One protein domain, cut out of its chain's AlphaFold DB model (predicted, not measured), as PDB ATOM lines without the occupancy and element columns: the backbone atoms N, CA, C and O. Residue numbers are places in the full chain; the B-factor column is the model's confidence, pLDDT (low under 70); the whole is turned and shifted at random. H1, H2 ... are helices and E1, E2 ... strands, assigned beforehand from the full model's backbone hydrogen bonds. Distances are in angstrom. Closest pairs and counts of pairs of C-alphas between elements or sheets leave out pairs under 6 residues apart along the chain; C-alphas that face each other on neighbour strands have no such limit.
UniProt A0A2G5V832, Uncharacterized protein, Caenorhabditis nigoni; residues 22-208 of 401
ATOM      1  N   THR A  22     -28.304   3.053  58.436       75.94
ATOM      2  CA  THR A  22     -27.944   4.358  57.837       75.94
ATOM      3  C   THR A  22     -28.034   5.514  58.843       75.94
ATOM      4  O   THR A  22     -27.117   6.335  58.936       75.94
ATOM      5  N   ILE A  23     -29.110   5.580  59.636       79.75
ATOM      6  CA  ILE A  23     -29.271   6.618  60.672       79.75
ATOM      7  C   ILE A  23     -28.168   6.503  61.726       79.75
ATOM      8  O   ILE A  23     -27.610   7.516  62.161       79.75
ATOM      9  N   LYS A  24     -27.829   5.273  62.123       82.62
ATOM     10  CA  LYS A  24     -26.755   5.012  63.077       82.62
ATOM     11  C   LYS A  24     -25.393   5.430  62.521       82.62
ATOM     12  O   LYS A  24     -24.690   6.162  63.211       82.62
ATOM     13  N   LEU A  25     -25.059   5.075  61.278       82.38
ATOM     14  CA  LEU A  25     -23.834   5.530  60.613       82.38
ATOM     15  C   LEU A  25     -23.725   7.057  60.617       82.38
ATOM     16  O   LEU A  25     -22.683   7.600  60.983       82.38
ATOM     17  N   PHE A  26     -24.788   7.761  60.221       90.62
ATOM     18  CA  PHE A  26     -24.755   9.222  60.135       90.62
ATOM     19  C   PHE A  26     -24.591   9.875  61.511       90.62
ATOM     20  O   PHE A  26     -23.863  10.862  61.647       90.62
ATOM     21  N   SER A  27     -25.201   9.294  62.544       87.31
ATOM     22  CA  SER A  27     -24.994   9.709  63.933       87.31
ATOM     23  C   SER A  27     -23.554   9.449  64.394       87.31
ATOM     24  O   SER A  27     -22.902  10.357  64.911       87.31
ATOM     25  N   ASP A  28     -23.029   8.243  64.166       87.19
ATOM     26  CA  ASP A  28     -21.672   7.832  64.559       87.19
ATOM     27  C   ASP A  28     -20.586   8.657  63.850       87.19
ATOM     28  O   ASP A  28     -19.485   8.843  64.373       87.19
ATOM     29  N   ARG A  29     -20.891   9.170  62.653       88.56
ATOM     30  CA  ARG A  29     -20.021  10.050  61.864       88.56
ATOM     31  C   ARG A  29     -20.297  11.542  62.055       88.56
ATOM     32  O   ARG A  29     -19.651  12.350  61.396       88.56
ATOM     33  N   MET A  30     -21.192  11.909  62.978       90.75
ATOM     34  CA  MET A  30     -21.517  13.297  63.332       90.75
ATOM     35  C   MET A  30     -21.920  14.154  62.119       90.75
ATOM     36  O   MET A  30     -21.440  15.275  61.942       90.75
ATOM     37  N   CYS A  31     -22.790  13.613  61.269       93.81
ATOM     38  CA  CYS A  31     -23.266  14.296  60.072       93.81
ATOM     39  C   CYS A  31     -23.975  15.618  60.391       93.81
ATOM     40  O   CYS A  31     -24.874  15.671  61.232       93.81
ATOM     41  N   ASP A  32     -23.600  16.684  59.677       94.81
ATOM     42  CA  ASP A  32     -24.305  17.965  59.737       94.81
ATOM     43  C   ASP A  32     -25.701  17.803  59.106       94.81
ATOM     44  O   ASP A  32     -25.794  17.415  57.933       94.81
ATOM     45  N   PRO A  33     -26.797  18.114  59.826       93.44
ATOM     46  CA  PRO A  33     -28.145  18.060  59.271       93.44
ATOM     47  C   PRO A  33     -28.323  18.873  57.979       93.44
ATOM     48  O   PRO A  33     -29.095  18.464  57.114       93.44
ATOM     49  N   ALA A  34     -27.603  19.989  57.807       96.00
ATOM     50  CA  ALA A  34     -27.651  20.800  56.586       96.00
ATOM     51  C   ALA A  34     -26.960  20.125  55.384       96.00
ATOM     52  O   ALA A  34     -27.270  20.443  54.236       96.00
ATOM     53  N   CYS A  35     -26.058  19.178  55.648       97.50
ATOM     54  CA  CYS A  35     -25.328  18.393  54.656       97.50
ATOM     55  C   CYS A  35     -25.791  16.931  54.598       97.50
ATOM     56  O   CYS A  35     -25.092  16.078  54.050       97.50
ATOM     57  N   THR A  36     -26.966  16.637  55.157       96.44
ATOM     58  CA  THR A  36     -27.550  15.296  55.180       96.44
ATOM     59  C   THR A  36     -28.719  15.209  54.206       96.44
ATOM     60  O   THR A  36     -29.591  16.077  54.175       96.44
ATOM     61  N   PHE A  37     -28.763  14.135  53.422       95.44
ATOM     62  CA  PHE A  37     -29.845  13.857  52.487       95.44
ATOM     63  C   PHE A  37     -30.432  12.471  52.756       95.44
ATOM     64  O   PHE A  37     -29.784  11.454  52.533       95.44
ATOM     65  N   MET A  38     -31.677  12.438  53.237       90.94
ATOM     66  CA  MET A  38     -32.336  11.198  53.677       90.94
ATOM     67  C   MET A  38     -33.061  10.446  52.556       90.94
ATOM     68  O   MET A  38     -33.446   9.293  52.729       90.94
ATOM     69  N   ASN A  39     -33.287  11.080  51.402       90.38
ATOM     70  CA  ASN A  39     -33.970  10.417  50.298       90.38
ATOM     71  C   ASN A  39     -32.980   9.529  49.545       90.38
ATOM     72  O   ASN A  39     -32.089  10.038  48.877       90.38
ATOM     73  N   LYS A  40     -33.185   8.213  49.565       90.06
ATOM     74  CA  LYS A  40     -32.290   7.292  48.860       90.06
ATOM     75  C   LYS A  40     -32.349   7.462  47.338       90.06
ATOM     76  O   LYS A  40     -31.352   7.755  46.690       90.06
ATOM     77  N   THR A  41     -33.528   7.323  46.738       94.94
ATOM     78  CA  THR A  41     -33.670   7.425  45.280       94.94
ATOM     79  C   THR A  41     -33.659   8.874  44.817       94.94
ATOM     80  O   THR A  41     -34.575   9.645  45.123       94.94
ATOM     81  N   LEU A  42     -32.661   9.246  44.015       96.50
ATOM     82  CA  LEU A  42     -32.606  10.562  43.388       96.50
ATOM     83  C   LEU A  42     -33.597  10.627  42.227       96.50
ATOM     84  O   LEU A  42     -33.645   9.751  41.368       96.50
ATOM     85  N   THR A  43     -34.400  11.684  42.193       95.62
ATOM     86  CA  THR A  43     -35.391  11.946  41.143       95.62
ATOM     87  C   THR A  43     -35.426  13.434  40.827       95.62
ATOM     88  O   THR A  43     -34.957  14.263  41.613       95.62
ATOM     89  N   LYS A  44     -36.069  13.815  39.719       94.19
ATOM     90  CA  LYS A  44     -36.321  15.232  39.395       94.19
ATOM     91  C   LYS A  44     -36.954  16.028  40.543       94.19
ATOM     92  O   LYS A  44     -36.702  17.220  40.649       94.19
ATOM     93  N   SER A  45     -37.773  15.393  41.388       94.19
ATOM     94  CA  SER A  45     -38.509  16.086  42.457       94.19
ATOM     95  C   SER A  45     -37.672  16.383  43.705       94.19
ATOM     96  O   SER A  45     -38.057  17.229  44.513       94.19
ATOM     97  N   ASN A  46     -36.547  15.687  43.887       95.12
ATOM     98  CA  ASN A  46     -35.746  15.779  45.107       95.12
ATOM     99  C   ASN A  46     -34.283  16.175  44.869       95.12
ATOM    100  O   ASN A  46     -33.647  16.624  45.817       95.12
ATOM    101  N   ILE A  47     -33.774  16.099  43.635       96.50
ATOM    102  CA  ILE A  47     -32.371  16.415  43.329       96.50
ATOM    103  C   ILE A  47     -31.996  17.860  43.677       96.50
ATOM    104  O   ILE A  47     -30.891  18.115  44.139       96.50
ATOM    105  N   ASP A  48     -32.929  18.805  43.536       94.50
ATOM    106  CA  ASP A  48     -32.685  20.214  43.872       94.50
ATOM    107  C   ASP A  48     -32.574  20.442  45.400       94.50
ATOM    108  O   ASP A  48     -32.158  21.514  45.833       94.50
ATOM    109  N   LYS A  49     -32.922  19.436  46.221       95.75
ATOM    110  CA  LYS A  49     -32.723  19.427  47.681       95.75
ATOM    111  C   LYS A  49     -31.420  18.737  48.097       95.75
ATOM    112  O   LYS A  49     -31.125  18.703  49.288       95.75
ATOM    113  N   PHE A  50     -30.672  18.154  47.157       97.00
ATOM    114  CA  PHE A  50     -29.387  17.538  47.468       97.00
ATOM    115  C   PHE A  50     -28.401  18.620  47.957       97.00
ATOM    116  O   PHE A  50     -28.313  19.674  47.313       97.00
ATOM    117  N   PRO A  51     -27.660  18.404  49.061       96.00
ATOM    118  CA  PRO A  51     -26.730  19.394  49.594       96.00
ATOM    119  C   PRO A  51     -25.634  19.741  48.582       96.00
ATOM    120  O   PRO A  51     -24.731  18.953  48.319       96.00
ATOM    121  N   ASN A  52     -25.711  20.940  48.003       94.12
ATOM    122  CA  ASN A  52     -24.810  21.378  46.933       94.12
ATOM    123  C   ASN A  52     -23.807  22.455  47.378       94.12
ATOM    124  O   ASN A  52     -23.004  22.915  46.569       94.12
ATOM    125  N   ASN A  53     -23.856  22.876  48.641       95.31
ATOM    126  CA  ASN A  53     -22.944  23.827  49.285       95.31
ATOM    127  C   ASN A  53     -22.021  23.148  50.314       95.31
ATOM    128  O   ASN A  53     -21.259  23.831  50.993       95.31
ATOM    129  N   CYS A  54     -22.092  21.821  50.414       97.44
ATOM    130  CA  CYS A  54     -21.351  21.018  51.372       97.44
ATOM    131  C   CYS A  54     -20.189  20.286  50.701       97.44
ATOM    132  O   CYS A  54     -20.336  19.735  49.611       97.44
ATOM    133  N   THR A  55     -19.050  20.255  51.391       98.06
ATOM    134  CA  THR A  55     -17.879  19.467  50.984       98.06
ATOM    135  C   THR A  55     -18.014  18.002  51.394       98.06
ATOM    136  O   THR A  55     -17.701  17.103  50.614       98.06
ATOM    137  N   THR A  56     -18.503  17.765  52.611       98.25
ATOM    138  CA  THR A  56     -18.844  16.436  53.122       98.25
ATOM    139  C   THR A  56     -20.355  16.303  53.122       98.25
ATOM    140  O   THR A  56     -21.033  17.157  53.687       98.25
ATOM    141  N   VAL A  57     -20.875  15.255  52.493       98.06
ATOM    142  CA  VAL A  57     -22.310  14.975  52.412       98.06
ATOM    143  C   VAL A  57     -22.584  13.610  53.020       98.06
ATOM    144  O   VAL A  57     -21.884  12.641  52.721       98.06
ATOM    145  N   CYS A  58     -23.612  13.538  53.859       96.69
ATOM    146  CA  CYS A  58     -24.121  12.282  54.388       96.69
ATOM    147  C   CYS A  58     -25.376  11.887  53.624       96.69
ATOM    148  O   CYS A  58     -26.422  12.527  53.753       96.69
ATOM    149  N   ALA A  59     -25.249  10.881  52.772       94.94
ATOM    150  CA  ALA A  59     -26.330  10.440  51.914       94.94
ATOM    151  C   ALA A  59     -26.088   9.005  51.462       94.94
ATOM    152  O   ALA A  59     -25.043   8.695  50.895       94.94
ATOM    153  N   ASP A  60     -27.098   8.163  51.629       93.31
ATOM    154  CA  ASP A  60     -27.250   7.013  50.754       93.31
ATOM    155  C   ASP A  60     -27.980   7.517  49.521       93.31
ATOM    156  O   ASP A  60     -29.056   8.102  49.654       93.31
ATOM    157  N   PHE A  61     -27.426   7.305  48.329       94.38
ATOM    158  CA  PHE A  61     -28.142   7.662  47.115       94.38
ATOM    159  C   PHE A  61     -28.111   6.577  46.053       94.38
ATOM    160  O   PHE A  61     -27.112   5.885  45.835       94.38
ATOM    161  N   GLU A  62     -29.231   6.476  45.347       95.94
ATOM    162  CA  GLU A  62     -29.373   5.633  44.178       95.94
ATOM    163  C   GLU A  62     -29.896   6.410  42.966       95.94
ATOM    164  O   GLU A  62     -30.764   7.281  43.077       95.94
ATOM    165  N   ILE A  63     -29.346   6.087  41.798       97.62
ATOM    166  CA  ILE A  63     -29.766   6.607  40.498       97.62
ATOM    167  C   ILE A  63     -30.196   5.404  39.667       97.62
ATOM    168  O   ILE A  63     -29.383   4.532  39.365       97.62
ATOM    169  N   LEU A  64     -31.480   5.367  39.321       96.44
ATOM    170  CA  LEU A  64     -32.135   4.234  38.676       96.44
ATOM    171  C   LEU A  64     -32.721   4.628  37.314       96.44
ATOM    172  O   LEU A  64     -32.774   5.809  36.953       96.44
ATOM    173  N   TRP A  65     -33.222   3.646  36.560       93.44
ATOM    174  CA  TRP A  65     -33.815   3.846  35.230       93.44
ATOM    175  C   TRP A  65     -34.943   4.895  35.187       93.44
ATOM    176  O   TRP A  65     -35.121   5.571  34.172       93.44
ATOM    177  N   PHE A  66     -35.683   5.068  36.288       92.25
ATOM    178  CA  PHE A  66     -36.807   6.006  36.417       92.25
ATOM    179  C   PHE A  66     -36.448   7.336  37.101       92.25
ATOM    180  O   PHE A  66     -37.321   8.182  37.282       92.25
ATOM    181  N   SER A  67     -35.184   7.564  37.480       92.31
ATOM    182  CA  SER A  67     -34.758   8.823  38.115       92.31
ATOM    183  C   SER A  67     -34.958  10.046  37.202       92.31
ATOM    184  O   SER A  67     -35.150  11.163  37.686       92.31
ATOM    185  N   GLU A  68     -34.924   9.832  35.879       87.69
ATOM    186  CA  GLU A  68     -35.033  10.856  34.829       87.69
ATOM    187  C   GLU A  68     -34.058  12.047  34.997       87.69
ATOM    188  O   GLU A  68     -34.359  13.177  34.606       87.69
ATOM    189  N   LEU A  69     -32.879  11.824  35.580       94.19
ATOM    190  CA  LEU A  69     -31.876  12.867  35.807       94.19
ATOM    191  C   LEU A  69     -30.907  12.972  34.625       94.19
ATOM    192  O   LEU A  69     -30.405  11.963  34.137       94.19
ATOM    193  N   SER A  70     -30.633  14.200  34.174       94.81
ATOM    194  CA  SER A  70     -29.554  14.457  33.218       94.81
ATOM    195  C   SER A  70     -28.203  14.517  33.928       94.81
ATOM    196  O   SER A  70     -28.119  14.901  35.097       94.81
ATOM    197  N   GLU A  71     -27.131  14.212  33.198       97.12
ATOM    198  CA  GLU A  71     -25.766  14.335  33.717       97.12
ATOM    199  C   GLU A  71     -25.467  15.756  34.223       97.12
ATOM    200  O   GLU A  71     -24.865  15.902  35.277       97.12
ATOM    201  N   ASP A  72     -25.957  16.812  33.561       96.75
ATOM    202  CA  ASP A  72     -25.752  18.198  34.017       96.75
ATOM    203  C   ASP A  72     -26.467  18.512  35.334       96.75
ATOM    204  O   ASP A  72     -25.964  19.287  36.152       96.75
ATOM    205  N   LYS A  73     -27.640  17.916  35.574       96.50
ATOM    206  CA  LYS A  73     -28.325  18.045  36.866       96.50
ATOM    207  C   LYS A  73     -27.515  17.372  37.974       96.50
ATOM    208  O   LYS A  73     -27.368  17.962  39.040       96.50
ATOM    209  N   LEU A  74     -26.935  16.204  37.697       97.81
ATOM    210  CA  LEU A  74     -26.058  15.493  38.632       97.81
ATOM    211  C   LEU A  74     -24.746  16.251  38.873       97.81
ATOM    212  O   LEU A  74     -24.377  16.470  40.023       97.81
ATOM    213  N   ARG A  75     -24.095  16.752  37.811       97.62
ATOM    214  CA  ARG A  75     -22.889  17.594  37.901       97.62
ATOM    215  C   ARG A  75     -23.140  18.806  38.797       97.62
ATOM    216  O   ARG A  75     -22.333  19.100  39.668       97.62
ATOM    217  N   ASN A  76     -24.280  19.477  38.640       96.94
ATOM    218  CA  ASN A  76     -24.638  20.620  39.481       96.94
ATOM    219  C   ASN A  76     -24.937  20.245  40.940       96.94
ATOM    220  O   ASN A  76     -24.576  21.012  41.833       96.94
ATOM    221  N   ALA A  77     -25.595  19.106  41.179       97.31
ATOM    222  CA  ALA A  77     -25.911  18.634  42.526       97.31
ATOM    223  C   ALA A  77     -24.645  18.243  43.306       97.31
ATOM    224  O   ALA A  77     -24.509  18.608  44.469       97.31
ATOM    225  N   PHE A  78     -23.696  17.567  42.654       97.56
ATOM    226  CA  PHE A  78     -22.513  16.994  43.302       97.56
ATOM    227  C   PHE A  78     -21.246  17.850  43.198       97.56
ATOM    228  O   PHE A  78     -20.228  17.487  43.774       97.56
ATOM    229  N   LYS A  79     -21.290  19.003  42.516       95.88
ATOM    230  CA  LYS A  79     -20.112  19.838  42.191       95.88
ATOM    231  C   LYS A  79     -19.156  20.138  43.352       95.88
ATOM    232  O   LYS A  79     -17.965  20.309  43.117       95.88
ATOM    233  N   ASN A  80     -19.678  20.258  44.573       97.56
ATOM    234  CA  ASN A  80     -18.903  20.612  45.763       97.56
ATOM    235  C   ASN A  80     -18.629  19.407  46.674       97.56
ATOM    236  O   ASN A  80     -17.805  19.516  47.577       97.56
ATOM    237  N   MET A  81     -19.286  18.269  46.431       98.06
ATOM    238  CA  MET A  81     -19.152  17.069  47.246       98.06
ATOM    239  C   MET A  81     -17.802  16.400  46.973       98.06
ATOM    240  O   MET A  81     -17.558  15.875  45.888       98.06
ATOM    241  N   LYS A  82     -16.943  16.396  47.992       98.56
ATOM    242  CA  LYS A  82     -15.635  15.727  47.991       98.56
ATOM    243  C   LYS A  82     -15.614  14.488  48.870       98.56
ATOM    244  O   LYS A  82     -14.873  13.555  48.587       98.56
ATOM    245  N   HIS A  83     -16.423  14.458  49.921       98.44
ATOM    246  CA  HIS A  83     -16.480  13.332  50.843       98.44
ATOM    247  C   HIS A  83     -17.922  12.866  50.969       98.44
ATOM    248  O   HIS A  83     -18.803  13.655  51.310       98.44
ATOM    249  N   LEU A  84     -18.155  11.588  50.696       97.62
ATOM    250  CA  LEU A  84     -19.448  10.957  50.893       97.62
ATOM    251  C   LEU A  84     -19.382  10.027  52.101       97.62
ATOM    252  O   LEU A  84     -18.522   9.150  52.164       97.62
ATOM    253  N   ILE A  85     -20.311  10.203  53.033       96.06
ATOM    254  CA  ILE A  85     -20.615   9.215  54.067       96.06
ATOM    255  C   ILE A  85     -21.952   8.588  53.677       96.06
ATOM    256  O   ILE A  85     -22.991   9.241  53.755       96.06
ATOM    257  N   GLY A  86     -21.916   7.346  53.214       93.19
ATOM    258  CA  GLY A  86     -23.079   6.628  52.708       93.19
ATOM    259  C   GLY A  86     -22.818   5.877  51.404       93.19
ATOM    260  O   GLY A  86     -21.732   5.913  50.819       93.19
ATOM    261  N   ASN A  87     -23.830   5.129  50.990       92.19
ATOM    262  CA  ASN A  87     -23.804   4.184  49.888       92.19
ATOM    263  C   ASN A  87     -24.103   4.853  48.542       92.19
ATOM    264  O   ASN A  87     -24.896   5.790  48.451       92.19
ATOM    265  N   VAL A  88     -23.525   4.293  47.477       95.38
ATOM    266  CA  VAL A  88     -23.776   4.707  46.091       95.38
ATOM    267  C   VAL A  88     -24.291   3.514  45.301       95.38
ATOM    268  O   VAL A  88     -23.622   2.480  45.234       95.38
ATOM    269  N   HIS A  89     -25.455   3.675  44.671       96.69
ATOM    270  CA  HIS A  89     -26.026   2.685  43.761       96.69
ATOM    271  C   HIS A  89     -26.455   3.333  42.440       96.69
ATOM    272  O   HIS A  89     -27.397   4.114  42.390       96.69
ATOM    273  N   ILE A  90     -25.773   3.032  41.340       97.94
ATOM    274  CA  ILE A  90     -26.108   3.559  40.010       97.94
ATOM    275  C   ILE A  90     -26.431   2.375  39.111       97.94
ATOM    276  O   ILE A  90     -25.523   1.645  38.702       97.94
ATOM    277  N   SER A  91     -27.715   2.176  38.813       97.38
ATOM    278  CA  SER A  91     -28.172   0.992  38.089       97.38
ATOM    279  C   SER A  91     -29.194   1.293  37.004       97.38
ATOM    280  O   SER A  91     -30.076   2.129  37.182       97.38
ATOM    281  N   GLU A  92     -29.092   0.587  35.876       96.62
ATOM    282  CA  GLU A  92     -30.071   0.638  34.777       96.62
ATOM    283  C   GLU A  92     -30.307   2.056  34.218       96.62
ATOM    284  O   GLU A  92     -31.381   2.397  33.719       96.62
ATOM    285  N   THR A  93     -29.307   2.934  34.299       95.81
ATOM    286  CA  THR A  93     -29.463   4.331  33.882       95.81
ATOM    287  C   THR A  93     -29.201   4.528  32.386       95.81
ATOM    288  O   THR A  93     -28.580   3.712  31.703       95.81
ATOM    289  N   ARG A  94     -29.634   5.682  31.864       94.56
ATOM    290  CA  ARG A  94     -29.297   6.145  30.504       94.56
ATOM    291  C   ARG A  94     -28.035   7.017  30.458       94.56
ATOM    292  O   ARG A  94     -27.779   7.625  29.422       94.56
ATOM    293  N   ILE A  95     -27.299   7.111  31.564       96.19
ATOM    294  CA  ILE A  95     -26.086   7.929  31.682       96.19
ATOM    295  C   ILE A  95     -25.023   7.377  30.733       96.19
ATOM    296  O   ILE A  95     -24.804   6.168  30.676       96.19
ATOM    297  N   VAL A  96     -24.368   8.271  29.992       97.25
ATOM    298  CA  VAL A  96     -23.270   7.914  29.088       97.25
ATOM    299  C   VAL A  96     -21.935   8.164  29.781       97.25
ATOM    300  O   VAL A  96     -21.045   7.313  29.737       97.25
ATOM    301  N   LYS A  97     -21.802   9.302  30.470       97.88
ATOM    302  CA  LYS A  97     -20.597   9.681  31.207       97.88
ATOM    303  C   LYS A  97     -20.921   9.912  32.676       97.88
ATOM    304  O   LYS A  97     -21.658  10.827  33.037       97.88
ATOM    305  N   CYS A  98     -20.335   9.089  33.538       97.19
ATOM    306  CA  CYS A  98     -20.397   9.261  34.985       97.19
ATOM    307  C   CYS A  98     -19.202  10.110  35.446       97.19
ATOM    308  O   CYS A  98     -18.274   9.615  36.080       97.19
ATOM    309  N   ASP A  99     -19.174  11.386  35.054       96.81
ATOM    310  CA  ASP A  99     -18.128  12.349  35.441       96.81
ATOM    311  C   ASP A  99     -18.567  13.317  36.553       96.81
ATOM    312  O   ASP A  99     -17.744  14.031  37.120       96.81
ATOM    313  N   PHE A 100     -19.846  13.291  36.932       97.62
ATOM    314  CA  PHE A 100     -20.388  14.030  38.072       97.62
ATOM    315  C   PHE A 100     -19.849  13.540  39.428       97.62
ATOM    316  O   PHE A 100     -20.082  14.199  40.436       97.62
ATOM    317  N   LEU A 101     -19.114  12.422  39.458       97.44
ATOM    318  CA  LEU A 101     -18.358  11.925  40.616       97.44
ATOM    319  C   LEU A 101     -16.850  12.235  40.537       97.44
ATOM    320  O   LEU A 101     -16.109  11.867  41.443       97.44
ATOM    321  N   ALA A 102     -16.369  12.935  39.502       97.69
ATOM    322  CA  ALA A 102     -14.934  13.163  39.304       97.69
ATOM    323  C   ALA A 102     -14.275  13.988  40.426       97.69
ATOM    324  O   ALA A 102     -13.066  13.883  40.627       97.69
ATOM    325  N   GLY A 103     -15.055  14.808  41.140       97.75
ATOM    326  CA  GLY A 103     -14.604  15.597  42.295       97.75
ATOM    327  C   GLY A 103     -14.624  14.848  43.631       97.75
ATOM    328  O   GLY A 103     -14.167  15.398  44.628       97.75
ATOM    329  N   LEU A 104     -15.140  13.616  43.663       98.19
ATOM    330  CA  LEU A 104     -15.254  12.814  44.877       98.19
ATOM    331  C   LEU A 104     -13.875  12.281  45.285       98.19
ATOM    332  O   LEU A 104     -13.233  11.563  44.526       98.19
ATOM    333  N   GLU A 105     -13.419  12.648  46.478       98.62
ATOM    334  CA  GLU A 105     -12.106  12.322  47.044       98.62
ATOM    335  C   GLU A 105     -12.167  11.132  48.012       98.62
ATOM    336  O   GLU A 105     -11.207  10.360  48.107       98.62
ATOM    337  N   SER A 106     -13.291  10.936  48.713       98.31
ATOM    338  CA  SER A 106     -13.478   9.774  49.587       98.31
ATOM    339  C   SER A 106     -14.918   9.293  49.708       98.31
ATOM    340  O   SER A 106     -15.851  10.099  49.676       98.31
ATOM    341  N   ILE A 107     -15.086   7.993  49.956       97.06
ATOM    342  CA  ILE A 107     -16.374   7.384  50.317       97.06
ATOM    343  C   ILE A 107     -16.205   6.537  51.585       97.06
ATOM    344  O   ILE A 107     -15.286   5.719  51.652       97.06
ATOM    345  N   ASP A 108     -17.088   6.717  52.568       94.69
ATOM    346  CA  ASP A 108     -17.159   5.925  53.802       94.69
ATOM    347  C   ASP A 108     -18.554   5.325  54.004       94.69
ATOM    348  O   ASP A 108     -19.554   6.036  54.006       94.69
ATOM    349  N   THR A 109     -18.623   4.007  54.179       89.94
ATOM    350  CA  THR A 109     -19.870   3.230  54.315       89.94
ATOM    351  C   THR A 109     -19.814   2.350  55.568       89.94
ATOM    352  O   THR A 109     -18.746   1.848  55.890       89.94
ATOM    353  N   GLU A 110     -20.915   2.089  56.281       77.19
ATOM    354  CA  GLU A 110     -20.871   1.200  57.467       77.19
ATOM    355  C   GLU A 110     -20.715  -0.279  57.071       77.19
ATOM    356  O   GLU A 110     -19.741  -0.948  57.420       77.19
ATOM    357  N   ILE A 111     -21.689  -0.785  56.313       68.69
ATOM    358  CA  ILE A 111     -21.751  -2.138  55.749       68.69
ATOM    359  C   ILE A 111     -22.263  -1.967  54.317       68.69
ATOM    360  O   ILE A 111     -23.410  -2.264  54.002       68.69
ATOM    361  N   GLY A 112     -21.429  -1.357  53.475       68.56
ATOM    362  CA  GLY A 112     -21.840  -0.893  52.156       68.56
ATOM    363  C   GLY A 112     -21.072  -1.515  51.006       68.56
ATOM    364  O   GLY A 112     -19.855  -1.724  51.086       68.56
ATOM    365  N   GLU A 113     -21.797  -1.767  49.923       80.25
ATOM    366  CA  GLU A 113     -21.249  -1.981  48.590       80.25
ATOM    367  C   GLU A 113     -21.519  -0.728  47.756       80.25
ATOM    368  O   GLU A 113     -22.645  -0.230  47.691       80.25
ATOM    369  N   ILE A 114     -20.477  -0.212  47.112       94.06
ATOM    370  CA  ILE A 114     -20.611   0.836  46.105       94.06
ATOM    371  C   ILE A 114     -20.834   0.126  44.783       94.06
ATOM    372  O   ILE A 114     -19.969  -0.627  44.342       94.06
ATOM    373  N   THR A 115     -21.985   0.351  44.163       96.88
ATOM    374  CA  THR A 115     -22.423  -0.407  42.989       96.88
ATOM    375  C   THR A 115     -22.707   0.520  41.817       96.88
ATOM    376  O   THR A 115     -23.489   1.464  41.913       96.88
ATOM    377  N   ILE A 116     -22.088   0.231  40.678       98.19
ATOM    378  CA  ILE A 116     -22.357   0.877  39.392       98.19
ATOM    379  C   ILE A 116     -22.574  -0.249  38.390       98.19
ATOM    380  O   ILE A 116     -21.610  -0.794  37.848       98.19
ATOM    381  N   ARG A 117     -23.831  -0.657  38.194       97.44
ATOM    382  CA  ARG A 117     -24.162  -1.892  37.471       97.44
ATOM    383  C   ARG A 117     -25.207  -1.697  36.384       97.44
ATOM    384  O   ARG A 117     -26.014  -0.787  36.469       97.44
ATOM    385  N   ASN A 118     -25.217  -2.545  35.360       97.25
ATOM    386  CA  ASN A 118     -26.286  -2.567  34.351       97.25
ATOM    387  C   ASN A 118     -26.542  -1.230  33.627       97.25
ATOM    388  O   ASN A 118     -27.661  -0.947  33.201       97.25
ATOM    389  N   ASN A 119     -25.524  -0.383  33.453       97.56
ATOM    390  CA  ASN A 119     -25.658   0.864  32.696       97.56
ATOM    391  C   ASN A 119     -25.213   0.638  31.246       97.56
ATOM    392  O   ASN A 119     -24.072   0.916  30.872       97.56
ATOM    393  N   GLU A 120     -26.123   0.137  30.410       95.19
ATOM    394  CA  GLU A 120     -25.831  -0.279  29.026       95.19
ATOM    395  C   GLU A 120     -25.290   0.842  28.123       95.19
ATOM    396  O   GLU A 120     -24.631   0.571  27.118       95.19
ATOM    397  N   ASN A 121     -25.567   2.105  28.458       96.56
ATOM    398  CA  ASN A 121     -25.113   3.269  27.697       96.56
ATOM    399  C   ASN A 121     -23.819   3.892  28.227       96.56
ATOM    400  O   ASN A 121     -23.246   4.730  27.531       96.56
ATOM    401  N   MET A 122     -23.363   3.504  29.421       98.25
ATOM    402  CA  MET A 122     -22.216   4.138  30.059       98.25
ATOM    403  C   MET A 122     -20.932   3.763  29.323       98.25
ATOM    404  O   MET A 122     -20.616   2.584  29.191       98.25
ATOM    405  N   THR A 123     -20.186   4.764  28.857       98.25
ATOM    406  CA  THR A 123     -18.900   4.587  28.164       98.25
ATOM    407  C   THR A 123     -17.710   5.002  29.015       98.25
ATOM    408  O   THR A 123     -16.604   4.505  28.803       98.25
ATOM    409  N   GLU A 124     -17.928   5.902  29.979       98.12
ATOM    410  CA  GLU A 124     -16.883   6.475  30.827       98.12
ATOM    411  C   GLU A 124     -17.358   6.604  32.282       98.12
ATOM    412  O   GLU A 124     -18.426   7.161  32.552       98.12
ATOM    413  N   LEU A 125     -16.524   6.147  33.216       98.38
ATOM    414  CA  LEU A 125     -16.657   6.368  34.655       98.38
ATOM    415  C   LEU A 125     -15.427   7.128  35.150       98.38
ATOM    416  O   LEU A 125     -14.300   6.657  34.999       98.38
ATOM    417  N   ASN A 126     -15.637   8.303  35.738       97.81
ATOM    418  CA  ASN A 126     -14.554   9.146  36.222       97.81
ATOM    419  C   ASN A 126     -14.652   9.329  37.741       97.81
ATOM    420  O   ASN A 126     -15.520  10.038  38.245       97.81
ATOM    421  N   LEU A 127     -13.711   8.699  38.441       97.44
ATOM    422  CA  LEU A 127     -13.454   8.788  39.877       97.44
ATOM    423  C   LEU A 127     -11.996   9.242  40.102       97.44
ATOM    424  O   LEU A 127     -11.329   8.819  41.043       97.44
ATOM    425  N   SER A 128     -11.479  10.099  39.215       96.44
ATOM    426  CA  SER A 128     -10.065  10.512  39.170       96.44
ATOM    427  C   SER A 128      -9.568  11.253  40.415       96.44
ATOM    428  O   SER A 128      -8.358  11.390  40.603       96.44
ATOM    429  N   SER A 129     -10.467  11.745  41.273       98.12
ATOM    430  CA  SER A 129     -10.104  12.338  42.567       98.12
ATOM    431  C   SER A 129     -10.172  11.357  43.733       98.12
ATOM    432  O   SER A 129      -9.622  11.669  44.787       98.12
ATOM    433  N   LEU A 130     -10.785  10.182  43.552       98.31
ATOM    434  CA  LEU A 130     -11.058   9.241  44.631       98.31
ATOM    435  C   LEU A 130      -9.743   8.661  45.150       98.31
ATOM    436  O   LEU A 130      -9.071   7.905  44.454       98.31
ATOM    437  N   ALA A 131      -9.389   9.021  46.381       98.12
ATOM    438  CA  ALA A 131      -8.156   8.607  47.038       98.12
ATOM    439  C   ALA A 131      -8.402   7.597  48.164       98.12
ATOM    440  O   ALA A 131      -7.556   6.733  48.411       98.12
ATOM    441  N   THR A 132      -9.560   7.682  48.822       97.94
ATOM    442  CA  THR A 132      -9.882   6.867  49.999       97.94
ATOM    443  C   THR A 132     -11.233   6.184  49.851       97.94
ATOM    444  O   THR A 132     -12.244   6.828  49.571       97.94
ATOM    445  N   LEU A 133     -11.262   4.879  50.095       96.19
ATOM    446  CA  LEU A 133     -12.467   4.072  50.033       96.19
ATOM    447  C   LEU A 133     -12.581   3.201  51.285       96.19
ATOM    448  O   LEU A 133     -11.797   2.272  51.494       96.19
ATOM    449  N   ASN A 134     -13.589   3.495  52.096       94.31
ATOM    450  CA  ASN A 134     -13.924   2.731  53.283       94.31
ATOM    451  C   ASN A 134     -15.252   1.997  53.038       94.31
ATOM    452  O   ASN A 134     -16.343   2.527  53.259       94.31
ATOM    453  N   CYS A 135     -15.175   0.780  52.499       92.12
ATOM    454  CA  CYS A 135     -16.354  -0.015  52.156       92.12
ATOM    455  C   CYS A 135     -16.080  -1.516  52.204       92.12
ATOM    456  O   CYS A 135     -14.970  -1.949  52.500       92.12
ATOM    457  N   THR A 136     -17.102  -2.333  51.950       90.62
ATOM    458  CA  THR A 136     -16.893  -3.780  51.784       90.62
ATOM    459  C   THR A 136     -16.379  -4.082  50.380       90.62
ATOM    460  O   THR A 136     -15.397  -4.810  50.222       90.62
ATOM    461  N   THR A 137     -17.034  -3.491  49.377       91.50
ATOM    462  CA  THR A 137     -16.808  -3.772  47.959       91.50
ATOM    463  C   THR A 137     -17.097  -2.529  47.107       91.50
ATOM    464  O   THR A 137     -18.025  -1.771  47.397       91.50
ATOM    465  N   LEU A 138     -16.306  -2.336  46.050       95.88
ATOM    466  CA  LEU A 138     -16.620  -1.509  44.885       95.88
ATOM    467  C   LEU A 138     -16.910  -2.442  43.708       95.88
ATOM    468  O   LEU A 138     -16.006  -3.125  43.225       95.88
ATOM    469  N   ASP A 139     -18.159  -2.459  43.255       96.75
ATOM    470  CA  ASP A 139     -18.626  -3.280  42.146       96.75
ATOM    471  C   ASP A 139     -19.016  -2.417  40.950       96.75
ATOM    472  O   ASP A 139     -20.002  -1.675  40.965       96.75
ATOM    473  N   ILE A 140     -18.209  -2.536  39.897       97.81
ATOM    474  CA  ILE A 140     -18.460  -1.945  38.591       97.81
ATOM    475  C   ILE A 140     -18.610  -3.104  37.613       97.81
ATOM    476  O   ILE A 140     -17.626  -3.633  37.083       97.81
ATOM    477  N   SER A 141     -19.852  -3.511  37.365       96.19
ATOM    478  CA  SER A 141     -20.118  -4.668  36.517       96.19
ATOM    479  C   SER A 141     -21.331  -4.535  35.616       96.19
ATOM    480  O   SER A 141     -22.182  -3.682  35.808       96.19
ATOM    481  N   GLU A 142     -21.401  -5.360  34.574       95.88
ATOM    482  CA  GLU A 142     -22.543  -5.388  33.643       95.88
ATOM    483  C   GLU A 142     -22.741  -4.047  32.897       95.88
ATOM    484  O   GLU A 142     -23.823  -3.719  32.418       95.88
ATOM    485  N   ASN A 143     -21.669  -3.261  32.745       97.19
ATOM    486  CA  ASN A 143     -21.651  -2.034  31.945       97.19
ATOM    487  C   ASN A 143     -20.988  -2.330  30.590       97.19
ATOM    488  O   ASN A 143     -19.837  -1.971  30.344       97.19
ATOM    489  N   GLY A 144     -21.706  -3.024  29.700       95.81
ATOM    490  CA  GLY A 144     -21.144  -3.614  28.474       95.81
ATOM    491  C   GLY A 144     -20.571  -2.634  27.434       95.81
ATOM    492  O   GLY A 144     -19.948  -3.074  26.469       95.81
ATOM    493  N   ARG A 145     -20.759  -1.319  27.605       97.06
ATOM    494  CA  ARG A 145     -20.140  -0.264  26.778       97.06
ATOM    495  C   ARG A 145     -19.074   0.551  27.512       97.06
ATOM    496  O   ARG A 145     -18.466   1.419  26.891       97.06
ATOM    497  N   LEU A 146     -18.815   0.263  28.787       97.62
ATOM    498  CA  LEU A 146     -17.857   1.003  29.603       97.62
ATOM    499  C   LEU A 146     -16.441   0.659  29.147       97.62
ATOM    500  O   LEU A 146     -15.970  -0.453  29.369       97.62
ATOM    501  N   GLU A 147     -15.791   1.607  28.473       96.00
ATOM    502  CA  GLU A 147     -14.442   1.453  27.913       96.00
ATOM    503  C   GLU A 147     -13.372   2.094  28.809       96.00
ATOM    504  O   GLU A 147     -12.207   1.710  28.731       96.00
ATOM    505  N   LYS A 148     -13.753   3.043  29.677       96.62
ATOM    506  CA  LYS A 148     -12.817   3.799  30.516       96.62
ATOM    507  C   LYS A 148     -13.308   3.932  31.955       96.62
ATOM    508  O   LYS A 148     -14.403   4.439  32.192       96.62
ATOM    509  N   ILE A 149     -12.449   3.555  32.897       97.50
ATOM    510  CA  ILE A 149     -12.605   3.814  34.332       97.50
ATOM    511  C   ILE A 149     -11.362   4.572  34.785       97.50
ATOM    512  O   ILE A 149     -10.252   4.089  34.585       97.50
ATOM    513  N   ASP A 150     -11.536   5.746  35.382       96.44
ATOM    514  CA  ASP A 150     -10.434   6.483  36.004       96.44
ATOM    515  C   ASP A 150     -10.561   6.420  37.527       96.44
ATOM    516  O   ASP A 150     -11.433   7.068  38.097       96.44
ATOM    517  N   ILE A 151      -9.706   5.616  38.161       95.12
ATOM    518  CA  ILE A 151      -9.537   5.493  39.623       95.12
ATOM    519  C   ILE A 151      -8.054   5.634  40.002       95.12
ATOM    520  O   ILE A 151      -7.561   5.013  40.940       95.12
ATOM    521  N   SER A 152      -7.321   6.442  39.232       91.81
ATOM    522  CA  SER A 152      -5.855   6.540  39.280       91.81
ATOM    523  C   SER A 152      -5.283   7.052  40.609       91.81
ATOM    524  O   SER A 152      -4.129   6.770  40.923       91.81
ATOM    525  N   LYS A 153      -6.068   7.780  41.415       96.06
ATOM    526  CA  LYS A 153      -5.630   8.311  42.720       96.06
ATOM    527  C   LYS A 153      -5.945   7.415  43.912       96.06
ATOM    528  O   LYS A 153      -5.553   7.764  45.023       96.06
ATOM    529  N   LEU A 154      -6.617   6.282  43.710       96.50
ATOM    530  CA  LEU A 154      -7.055   5.417  44.802       96.50
ATOM    531  C   LEU A 154      -5.847   4.869  45.564       96.50
ATOM    532  O   LEU A 154      -5.053   4.149  44.986       96.50
ATOM    533  N   GLN A 155      -5.692   5.188  46.843       95.88
ATOM    534  CA  GLN A 155      -4.508   4.799  47.625       95.88
ATOM    535  C   GLN A 155      -4.882   4.087  48.920       95.88
ATOM    536  O   GLN A 155      -4.209   3.142  49.327       95.88
ATOM    537  N   ASN A 156      -5.971   4.514  49.557       96.69
ATOM    538  CA  ASN A 156      -6.343   4.048  50.883       96.69
ATOM    539  C   ASN A 156      -7.614   3.210  50.802       96.69
ATOM    540  O   ASN A 156      -8.674   3.712  50.430       96.69
ATOM    541  N   LEU A 157      -7.501   1.936  51.175       95.19
ATOM    542  CA  LEU A 157      -8.621   1.005  51.250       95.19
ATOM    543  C   LEU A 157      -8.803   0.553  52.696       95.19
ATOM    544  O   LEU A 157      -7.871   0.028  53.308       95.19
ATOM    545  N   THR A 158     -10.010   0.718  53.227       93.12
ATOM    546  CA  THR A 158     -10.375   0.203  54.550       93.12
ATOM    547  C   THR A 158     -11.621  -0.646  54.423       93.12
ATOM    548  O   THR A 158     -12.670  -0.175  53.992       93.12
ATOM    549  N   ARG A 159     -11.517  -1.919  54.805       89.00
ATOM    550  CA  ARG A 159     -12.677  -2.800  54.776       89.00
ATOM    551  C   ARG A 159     -13.572  -2.540  55.982       89.00
ATOM    552  O   ARG A 159     -13.179  -2.852  57.108       89.00
ATOM    553  N   ASN A 160     -14.786  -2.067  55.723       85.75
ATOM    554  CA  ASN A 160     -15.836  -1.953  56.733       85.75
ATOM    555  C   ASN A 160     -16.734  -3.212  56.744       85.75
ATOM    556  O   ASN A 160     -16.611  -4.095  55.891       85.75
ATOM    557  N   GLY A 161     -17.587  -3.345  57.760       73.88
ATOM    558  CA  GLY A 161     -18.476  -4.497  57.933       73.88
ATOM    559  C   GLY A 161     -17.838  -5.759  58.543       73.88
ATOM    560  O   GLY A 161     -16.636  -5.810  58.832       73.88
ATOM    561  N   PRO A 162     -18.643  -6.813  58.781       68.31
ATOM    562  CA  PRO A 162     -18.214  -7.985  59.535       68.31
ATOM    563  C   PRO A 162     -17.063  -8.715  58.834       68.31
ATOM    564  O   PRO A 162     -17.110  -9.001  57.632       68.31
ATOM    565  N   LYS A 163     -16.011  -9.026  59.597       65.75
ATOM    566  CA  LYS A 163     -14.895  -9.871  59.155       65.75
ATOM    567  C   LYS A 163     -15.308 -11.333  59.312       65.75
ATOM    568  O   LYS A 163     -15.135 -11.920  60.375       65.75
ATOM    569  N   MET A 164     -15.897 -11.918  58.273       64.12
ATOM    570  CA  MET A 164     -16.146 -13.362  58.251       64.12
ATOM    571  C   MET A 164     -14.878 -14.096  57.816       64.12
ATOM    572  O   MET A 164     -14.200 -13.653  56.896       64.12
ATOM    573  N   TYR A 165     -14.585 -15.240  58.440       58.22
ATOM    574  CA  TYR A 165     -13.354 -16.013  58.208       58.22
ATOM    575  C   TYR A 165     -13.110 -16.382  56.729       58.22
ATOM    576  O   TYR A 165     -11.970 -16.484  56.291       58.22
ATOM    577  N   TYR A 166     -14.175 -16.559  55.944       59.06
ATOM    578  CA  TYR A 166     -14.091 -16.902  54.523       59.06
ATOM    579  C   TYR A 166     -14.080 -15.691  53.581       59.06
ATOM    580  O   TYR A 166     -13.786 -15.846  52.391       59.06
ATOM    581  N   MET A 167     -14.394 -14.491  54.070       63.06
ATOM    582  CA  MET A 167     -14.363 -13.278  53.256       63.06
ATOM    583  C   MET A 167     -12.938 -12.746  53.155       63.06
ATOM    584  O   MET A 167     -12.104 -12.972  54.030       63.06
ATOM    585  N   SER A 168     -12.647 -12.055  52.057       68.00
ATOM    586  CA  SER A 168     -11.379 -11.353  51.932       68.00
ATOM    587  C   SER A 168     -11.250 -10.299  53.031       68.00
ATOM    588  O   SER A 168     -12.219  -9.579  53.292       68.00
ATOM    589  N   PRO A 169     -10.087 -10.184  53.691       77.31
ATOM    590  CA  PRO A 169      -9.876  -9.154  54.698       77.31
ATOM    591  C   PRO A 169      -9.718  -7.750  54.085       77.31
ATOM    592  O   PRO A 169      -9.722  -6.776  54.833       77.31
ATOM    593  N   GLY A 170      -9.571  -7.634  52.757       88.56
ATOM    594  CA  GLY A 170      -9.511  -6.362  52.031       88.56
ATOM    595  C   GLY A 170     -10.841  -5.917  51.412       88.56
ATOM    596  O   GLY A 170     -11.815  -6.667  51.403       88.56
ATOM    597  N   VAL A 171     -10.856  -4.693  50.885       92.06
ATOM    598  CA  VAL A 171     -11.948  -4.143  50.073       92.06
ATOM    599  C   VAL A 171     -11.984  -4.869  48.731       92.06
ATOM    600  O   VAL A 171     -10.989  -4.861  48.006       92.06
ATOM    601  N   GLY A 172     -13.116  -5.486  48.397       91.50
ATOM    602  CA  GLY A 172     -13.302  -6.149  47.107       91.50
ATOM    603  C   GLY A 172     -13.397  -5.141  45.968       91.50
ATOM    604  O   GLY A 172     -14.255  -4.266  46.005       91.50
ATOM    605  N   ILE A 173     -12.550  -5.269  44.948       94.00
ATOM    606  CA  ILE A 173     -12.663  -4.507  43.700       94.00
ATOM    607  C   ILE A 173     -13.146  -5.457  42.607       94.00
ATOM    608  O   ILE A 173     -12.419  -6.362  42.187       94.00
ATOM    609  N   ILE A 174     -14.387  -5.259  42.162       93.88
ATOM    610  CA  ILE A 174     -15.034  -6.084  41.142       93.88
ATOM    611  C   ILE A 174     -15.149  -5.268  39.860       93.88
ATOM    612  O   ILE A 174     -15.846  -4.256  39.819       93.88
ATOM    613  N   LEU A 175     -14.476  -5.740  38.811       94.38
ATOM    614  CA  LEU A 175     -14.575  -5.210  37.452       94.38
ATOM    615  C   LEU A 175     -14.990  -6.367  36.544       94.38
ATOM    616  O   LEU A 175     -14.166  -7.231  36.247       94.38
ATOM    617  N   ALA A 176     -16.259  -6.436  36.140       92.88
ATOM    618  CA  ALA A 176     -16.789  -7.609  35.436       92.88
ATOM    619  C   ALA A 176     -17.782  -7.242  34.331       92.88
ATOM    620  O   ALA A 176     -18.557  -6.307  34.474       92.88
ATOM    621  N   TYR A 177     -17.820  -8.003  33.233       91.12
ATOM    622  CA  TYR A 177     -18.801  -7.789  32.153       91.12
ATOM    623  C   TYR A 177     -18.812  -6.342  31.612       91.12
ATOM    624  O   TYR A 177     -19.868  -5.750  31.381       91.12
ATOM    625  N   LEU A 178     -17.619  -5.765  31.456       93.88
ATOM    626  CA  LEU A 178     -17.402  -4.441  30.868       93.88
ATOM    627  C   LEU A 178     -17.279  -4.540  29.340       93.88
ATOM    628  O   LEU A 178     -17.408  -5.627  28.768       93.88
ATOM    629  N   SER A 179     -17.016  -3.419  28.661       93.81
ATOM    630  CA  SER A 179     -16.749  -3.442  27.218       93.81
ATOM    631  C   SER A 179     -15.605  -4.405  26.878       93.81
ATOM    632  O   SER A 179     -14.586  -4.400  27.568       93.81
ATOM    633  N   PRO A 180     -15.673  -5.165  25.768       88.81
ATOM    634  CA  PRO A 180     -14.543  -5.969  25.291       88.81
ATOM    635  C   PRO A 180     -13.268  -5.164  24.999       88.81
ATOM    636  O   PRO A 180     -12.190  -5.746  24.890       88.81
ATOM    637  N   LYS A 181     -13.387  -3.839  24.840       91.06
ATOM    638  CA  LYS A 181     -12.252  -2.919  24.675       91.06
ATOM    639  C   LYS A 181     -11.734  -2.349  25.995       91.06
ATOM    640  O   LYS A 181     -10.683  -1.716  25.984       91.06
ATOM    641  N   PHE A 182     -12.459  -2.532  27.102       93.19
ATOM    642  CA  PHE A 182     -11.957  -2.155  28.416       93.19
ATOM    643  C   PHE A 182     -10.671  -2.928  28.694       93.19
ATOM    644  O   PHE A 182     -10.596  -4.148  28.514       93.19
ATOM    645  N   CYS A 183      -9.652  -2.203  29.126       93.19
ATOM    646  CA  CYS A 183      -8.352  -2.768  29.400       93.19
ATOM    647  C   CYS A 183      -7.673  -2.012  30.539       93.19
ATOM    648  O   CYS A 183      -7.972  -0.846  30.782       93.19
ATOM    649  N   ILE A 184      -6.764  -2.695  31.230       93.88
ATOM    650  CA  ILE A 184      -5.977  -2.144  32.337       93.88
ATOM    651  C   ILE A 184      -4.542  -1.935  31.857       93.88
ATOM    652  O   ILE A 184      -3.976  -2.792  31.172       93.88
ATOM    653  N   LYS A 185      -3.932  -0.803  32.193       93.88
ATOM    654  CA  LYS A 185      -2.512  -0.542  31.923       93.88
ATOM    655  C   LYS A 185      -1.624  -1.187  32.986       93.88
ATOM    656  O   LYS A 185      -2.049  -1.454  34.105       93.88
ATOM    657  N   PHE A 186      -0.356  -1.393  32.651       94.06
ATOM    658  CA  PHE A 186       0.628  -1.953  33.581       94.06
ATOM    659  C   PHE A 186       0.800  -1.109  34.846       94.06
ATOM    660  O   PHE A 186       0.712  -1.658  35.941       94.06
ATOM    661  N   ASP A 187       0.930   0.211  34.703       93.69
ATOM    662  CA  ASP A 187       1.056   1.122  35.847       93.69
ATOM    663  C   ASP A 187      -0.194   1.094  36.746       93.69
ATOM    664  O   ASP A 187      -0.080   1.130  37.966       93.69
ATOM    665  N   GLU A 188      -1.391   0.982  36.155       95.00
ATOM    666  CA  GLU A 188      -2.656   0.900  36.901       95.00
ATOM    667  C   GLU A 188      -2.727  -0.389  37.729       95.00
ATOM    668  O   GLU A 188      -3.117  -0.361  38.896       95.00
ATOM    669  N   MET A 189      -2.309  -1.521  37.153       95.19
ATOM    670  CA  MET A 189      -2.261  -2.782  37.886       95.19
ATOM    671  C   MET A 189      -1.192  -2.762  38.984       95.19
ATOM    672  O   MET A 189      -1.481  -3.166  40.104       95.19
ATOM    673  N   GLU A 190       0.025  -2.285  38.712       95.94
ATOM    674  CA  GLU A 190       1.073  -2.162  39.742       95.94
ATOM    675  C   GLU A 190       0.619  -1.264  40.896       95.94
ATOM    676  O   GLU A 190       0.793  -1.617  42.066       95.94
ATOM    677  N   HIS A 191      -0.046  -0.154  40.566       95.88
ATOM    678  CA  HIS A 191      -0.664   0.728  41.544       95.88
ATOM    679  C   HIS A 191      -1.678  -0.023  42.412       95.88
ATOM    680  O   HIS A 191      -1.542  -0.007  43.634       95.88
ATOM    681  N   PHE A 192      -2.610  -0.785  41.826       94.56
ATOM    682  CA  PHE A 192      -3.529  -1.630  42.602       94.56
ATOM    683  C   PHE A 192      -2.796  -2.632  43.491       94.56
ATOM    684  O   PHE A 192      -3.070  -2.717  44.688       94.56
ATOM    685  N   LEU A 193      -1.823  -3.364  42.949       94.19
ATOM    686  CA  LEU A 193      -1.093  -4.382  43.704       94.19
ATOM    687  C   LEU A 193      -0.302  -3.794  44.875       94.19
ATOM    688  O   LEU A 193      -0.121  -4.487  45.879       94.19
ATOM    689  N   SER A 194       0.111  -2.528  44.788       94.38
ATOM    690  CA  SER A 194       0.768  -1.814  45.885       94.38
ATOM    691  C   SER A 194      -0.159  -1.512  47.074       94.38
ATOM    692  O   SER A 194       0.321  -1.364  48.196       94.38
ATOM    693  N   ILE A 195      -1.484  -1.494  46.869       93.50
ATOM    694  CA  ILE A 195      -2.468  -1.167  47.909       93.50
ATOM    695  C   ILE A 195      -2.762  -2.398  48.775       93.50
ATOM    696  O   ILE A 195      -3.536  -3.281  48.396       93.50
ATOM    697  N   GLU A 196      -2.196  -2.447  49.979       88.69
ATOM    698  CA  GLU A 196      -2.264  -3.595  50.902       88.69
ATOM    699  C   GLU A 196      -3.693  -4.115  51.161       88.69
ATOM    700  O   GLU A 196      -3.971  -5.322  51.148       88.69
ATOM    701  N   ASN A 197      -4.638  -3.198  51.355       91.12
ATOM    702  CA  ASN A 197      -5.999  -3.526  51.764       91.12
ATOM    703  C   ASN A 197      -6.998  -3.737  50.625       91.12
ATOM    704  O   ASN A 197      -8.182  -3.889  50.905       91.12
ATOM    705  N   GLY A 198      -6.551  -3.832  49.373       91.69
ATOM    706  CA  GLY A 198      -7.415  -4.235  48.258       91.69
ATOM    707  C   GLY A 198      -7.523  -5.749  48.095       91.69
ATOM    708  O   GLY A 198      -6.622  -6.484  48.500       91.69
ATOM    709  N   ASP A 199      -8.605  -6.215  47.486       90.81
ATOM    710  CA  ASP A 199      -8.742  -7.541  46.887       90.81
ATOM    711  C   ASP A 199      -9.091  -7.376  45.407       90.81
ATOM    712  O   ASP A 199     -10.124  -6.812  45.054       90.81
ATOM    713  N   PHE A 200      -8.202  -7.875  44.551       91.00
ATOM    714  CA  PHE A 200      -8.239  -7.694  43.099       91.00
ATOM    715  C   PHE A 200      -8.466  -9.018  42.350       91.00
ATOM    716  O   PHE A 200      -8.206  -9.126  41.144       91.00
ATOM    717  N   SER A 201      -8.930 -10.051  43.061       87.31
ATOM    718  CA  SER A 201      -9.222 -11.367  42.481       87.31
ATOM    719  C   SER A 201     -10.365 -11.317  41.461       87.31
ATOM    720  O   SER A 201     -10.340 -12.051  40.478       87.31
ATOM    721  N   LEU A 202     -11.303 -10.378  41.615       88.69
ATOM    722  CA  LEU A 202     -12.503 -10.230  40.779       88.69
ATOM    723  C   LEU A 202     -12.379  -9.149  39.687       88.69
ATOM    724  O   LEU A 202     -13.375  -8.578  39.241       88.69
ATOM    725  N   ILE A 203     -11.152  -8.876  39.236       91.06
ATOM    726  CA  ILE A 203     -10.881  -8.048  38.055       91.06
ATOM    727  C   ILE A 203     -10.858  -8.918  36.791       91.06
ATOM    728  O   ILE A 203      -9.863  -9.564  36.466       91.06
ATOM    729  N   TYR A 204     -11.945  -8.893  36.029       88.94
ATOM    730  CA  TYR A 204     -12.092  -9.619  34.769       88.94
ATOM    731  C   TYR A 204     -11.858  -8.683  33.581       88.94
ATOM    732  O   TYR A 204     -12.790  -8.179  32.958       88.94
ATOM    733  N   ALA A 205     -10.583  -8.450  33.269       88.62
ATOM    734  CA  ALA A 205     -10.159  -7.563  32.190       88.62
ATOM    735  C   ALA A 205      -8.963  -8.127  31.406       88.62
ATOM    736  O   ALA A 205      -8.340  -9.122  31.793       88.62
ATOM    737  N   ASN A 206      -8.645  -7.469  30.291       89.19
ATOM    738  CA  ASN A 206      -7.400  -7.657  29.549       89.19
ATOM    739  C   ASN A 206      -6.421  -6.519  29.864       89.19
ATOM    740  O   ASN A 206      -6.837  -5.434  30.267       89.19
ATOM    741  N   TYR A 207      -5.126  -6.744  29.642       91.56
ATOM    742  CA  TYR A 207      -4.178  -5.633  29.591       91.56
ATOM    743  C   TYR A 207      -4.370  -4.834  28.305       91.56
ATOM    744  O   TYR A 207      -4.669  -5.407  27.253       91.56
ATOM    745  N   CYS A 208      -4.199  -3.517  28.384       90.81
ATOM    746  CA  CYS A 208      -4.143  -2.688  27.185       90.81
ATOM    747  C   CYS A 208      -2.953  -3.127  26.338       90.81
ATOM    748  O   CYS A 208      -1.913  -3.482  26.889       90.81
TER     749      CYS A 208
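Overview. This is residues 22 to 208 of the 401 residues of an uncharacterized protein of Caenorhabditis nigoni (UniProt A0A2G5V832). With little regular structure, the chain winds from H1 to H3 in stacked turns, a solenoid with parallel sheets E1-E3-E5-E8-E11 and E2-E4-E6-E9-E12 on two sides and E7-E10 on a third. Three named helices and twelve named strands, a mixed class, hold 71 of 187 printed residues. The whole is compact: radius of gyration of the C-alphas 15.9 A, spans 43 by 36 by 25 A.

Along the chain. Find C-alpha 22 at (-27.944, 4.358, 57.837), where H1, residues 22-28, begins. Then come E1 56-59, E2 61-63, H2 71-78, E3 83-85, E4 88-91, E5 106-108, E6 113-117, E7 124-126, E8 132-135, E9 137-141, E10 148-150, E11 156-159, E12 171-176 and H3 186-194, ending at (0.768, -1.814, 45.885).

Arrangement. E1 runs on into E2 at 71 degrees. N 57 of E1 and O 83 of E3 are within hydrogen-bond range, 2.9 A. H1 only grazes E1's sheet; their closest C-alphas, 26 and 58, are 6.5 A apart. Every helix O i to N i+4 pair is within range.

Size, cuts and confidence. The printed part has no cut. Links H1-E1, E4-E5 and E11-E12 are long. Residues 111-112 and 162-168 have pLDDT under 70.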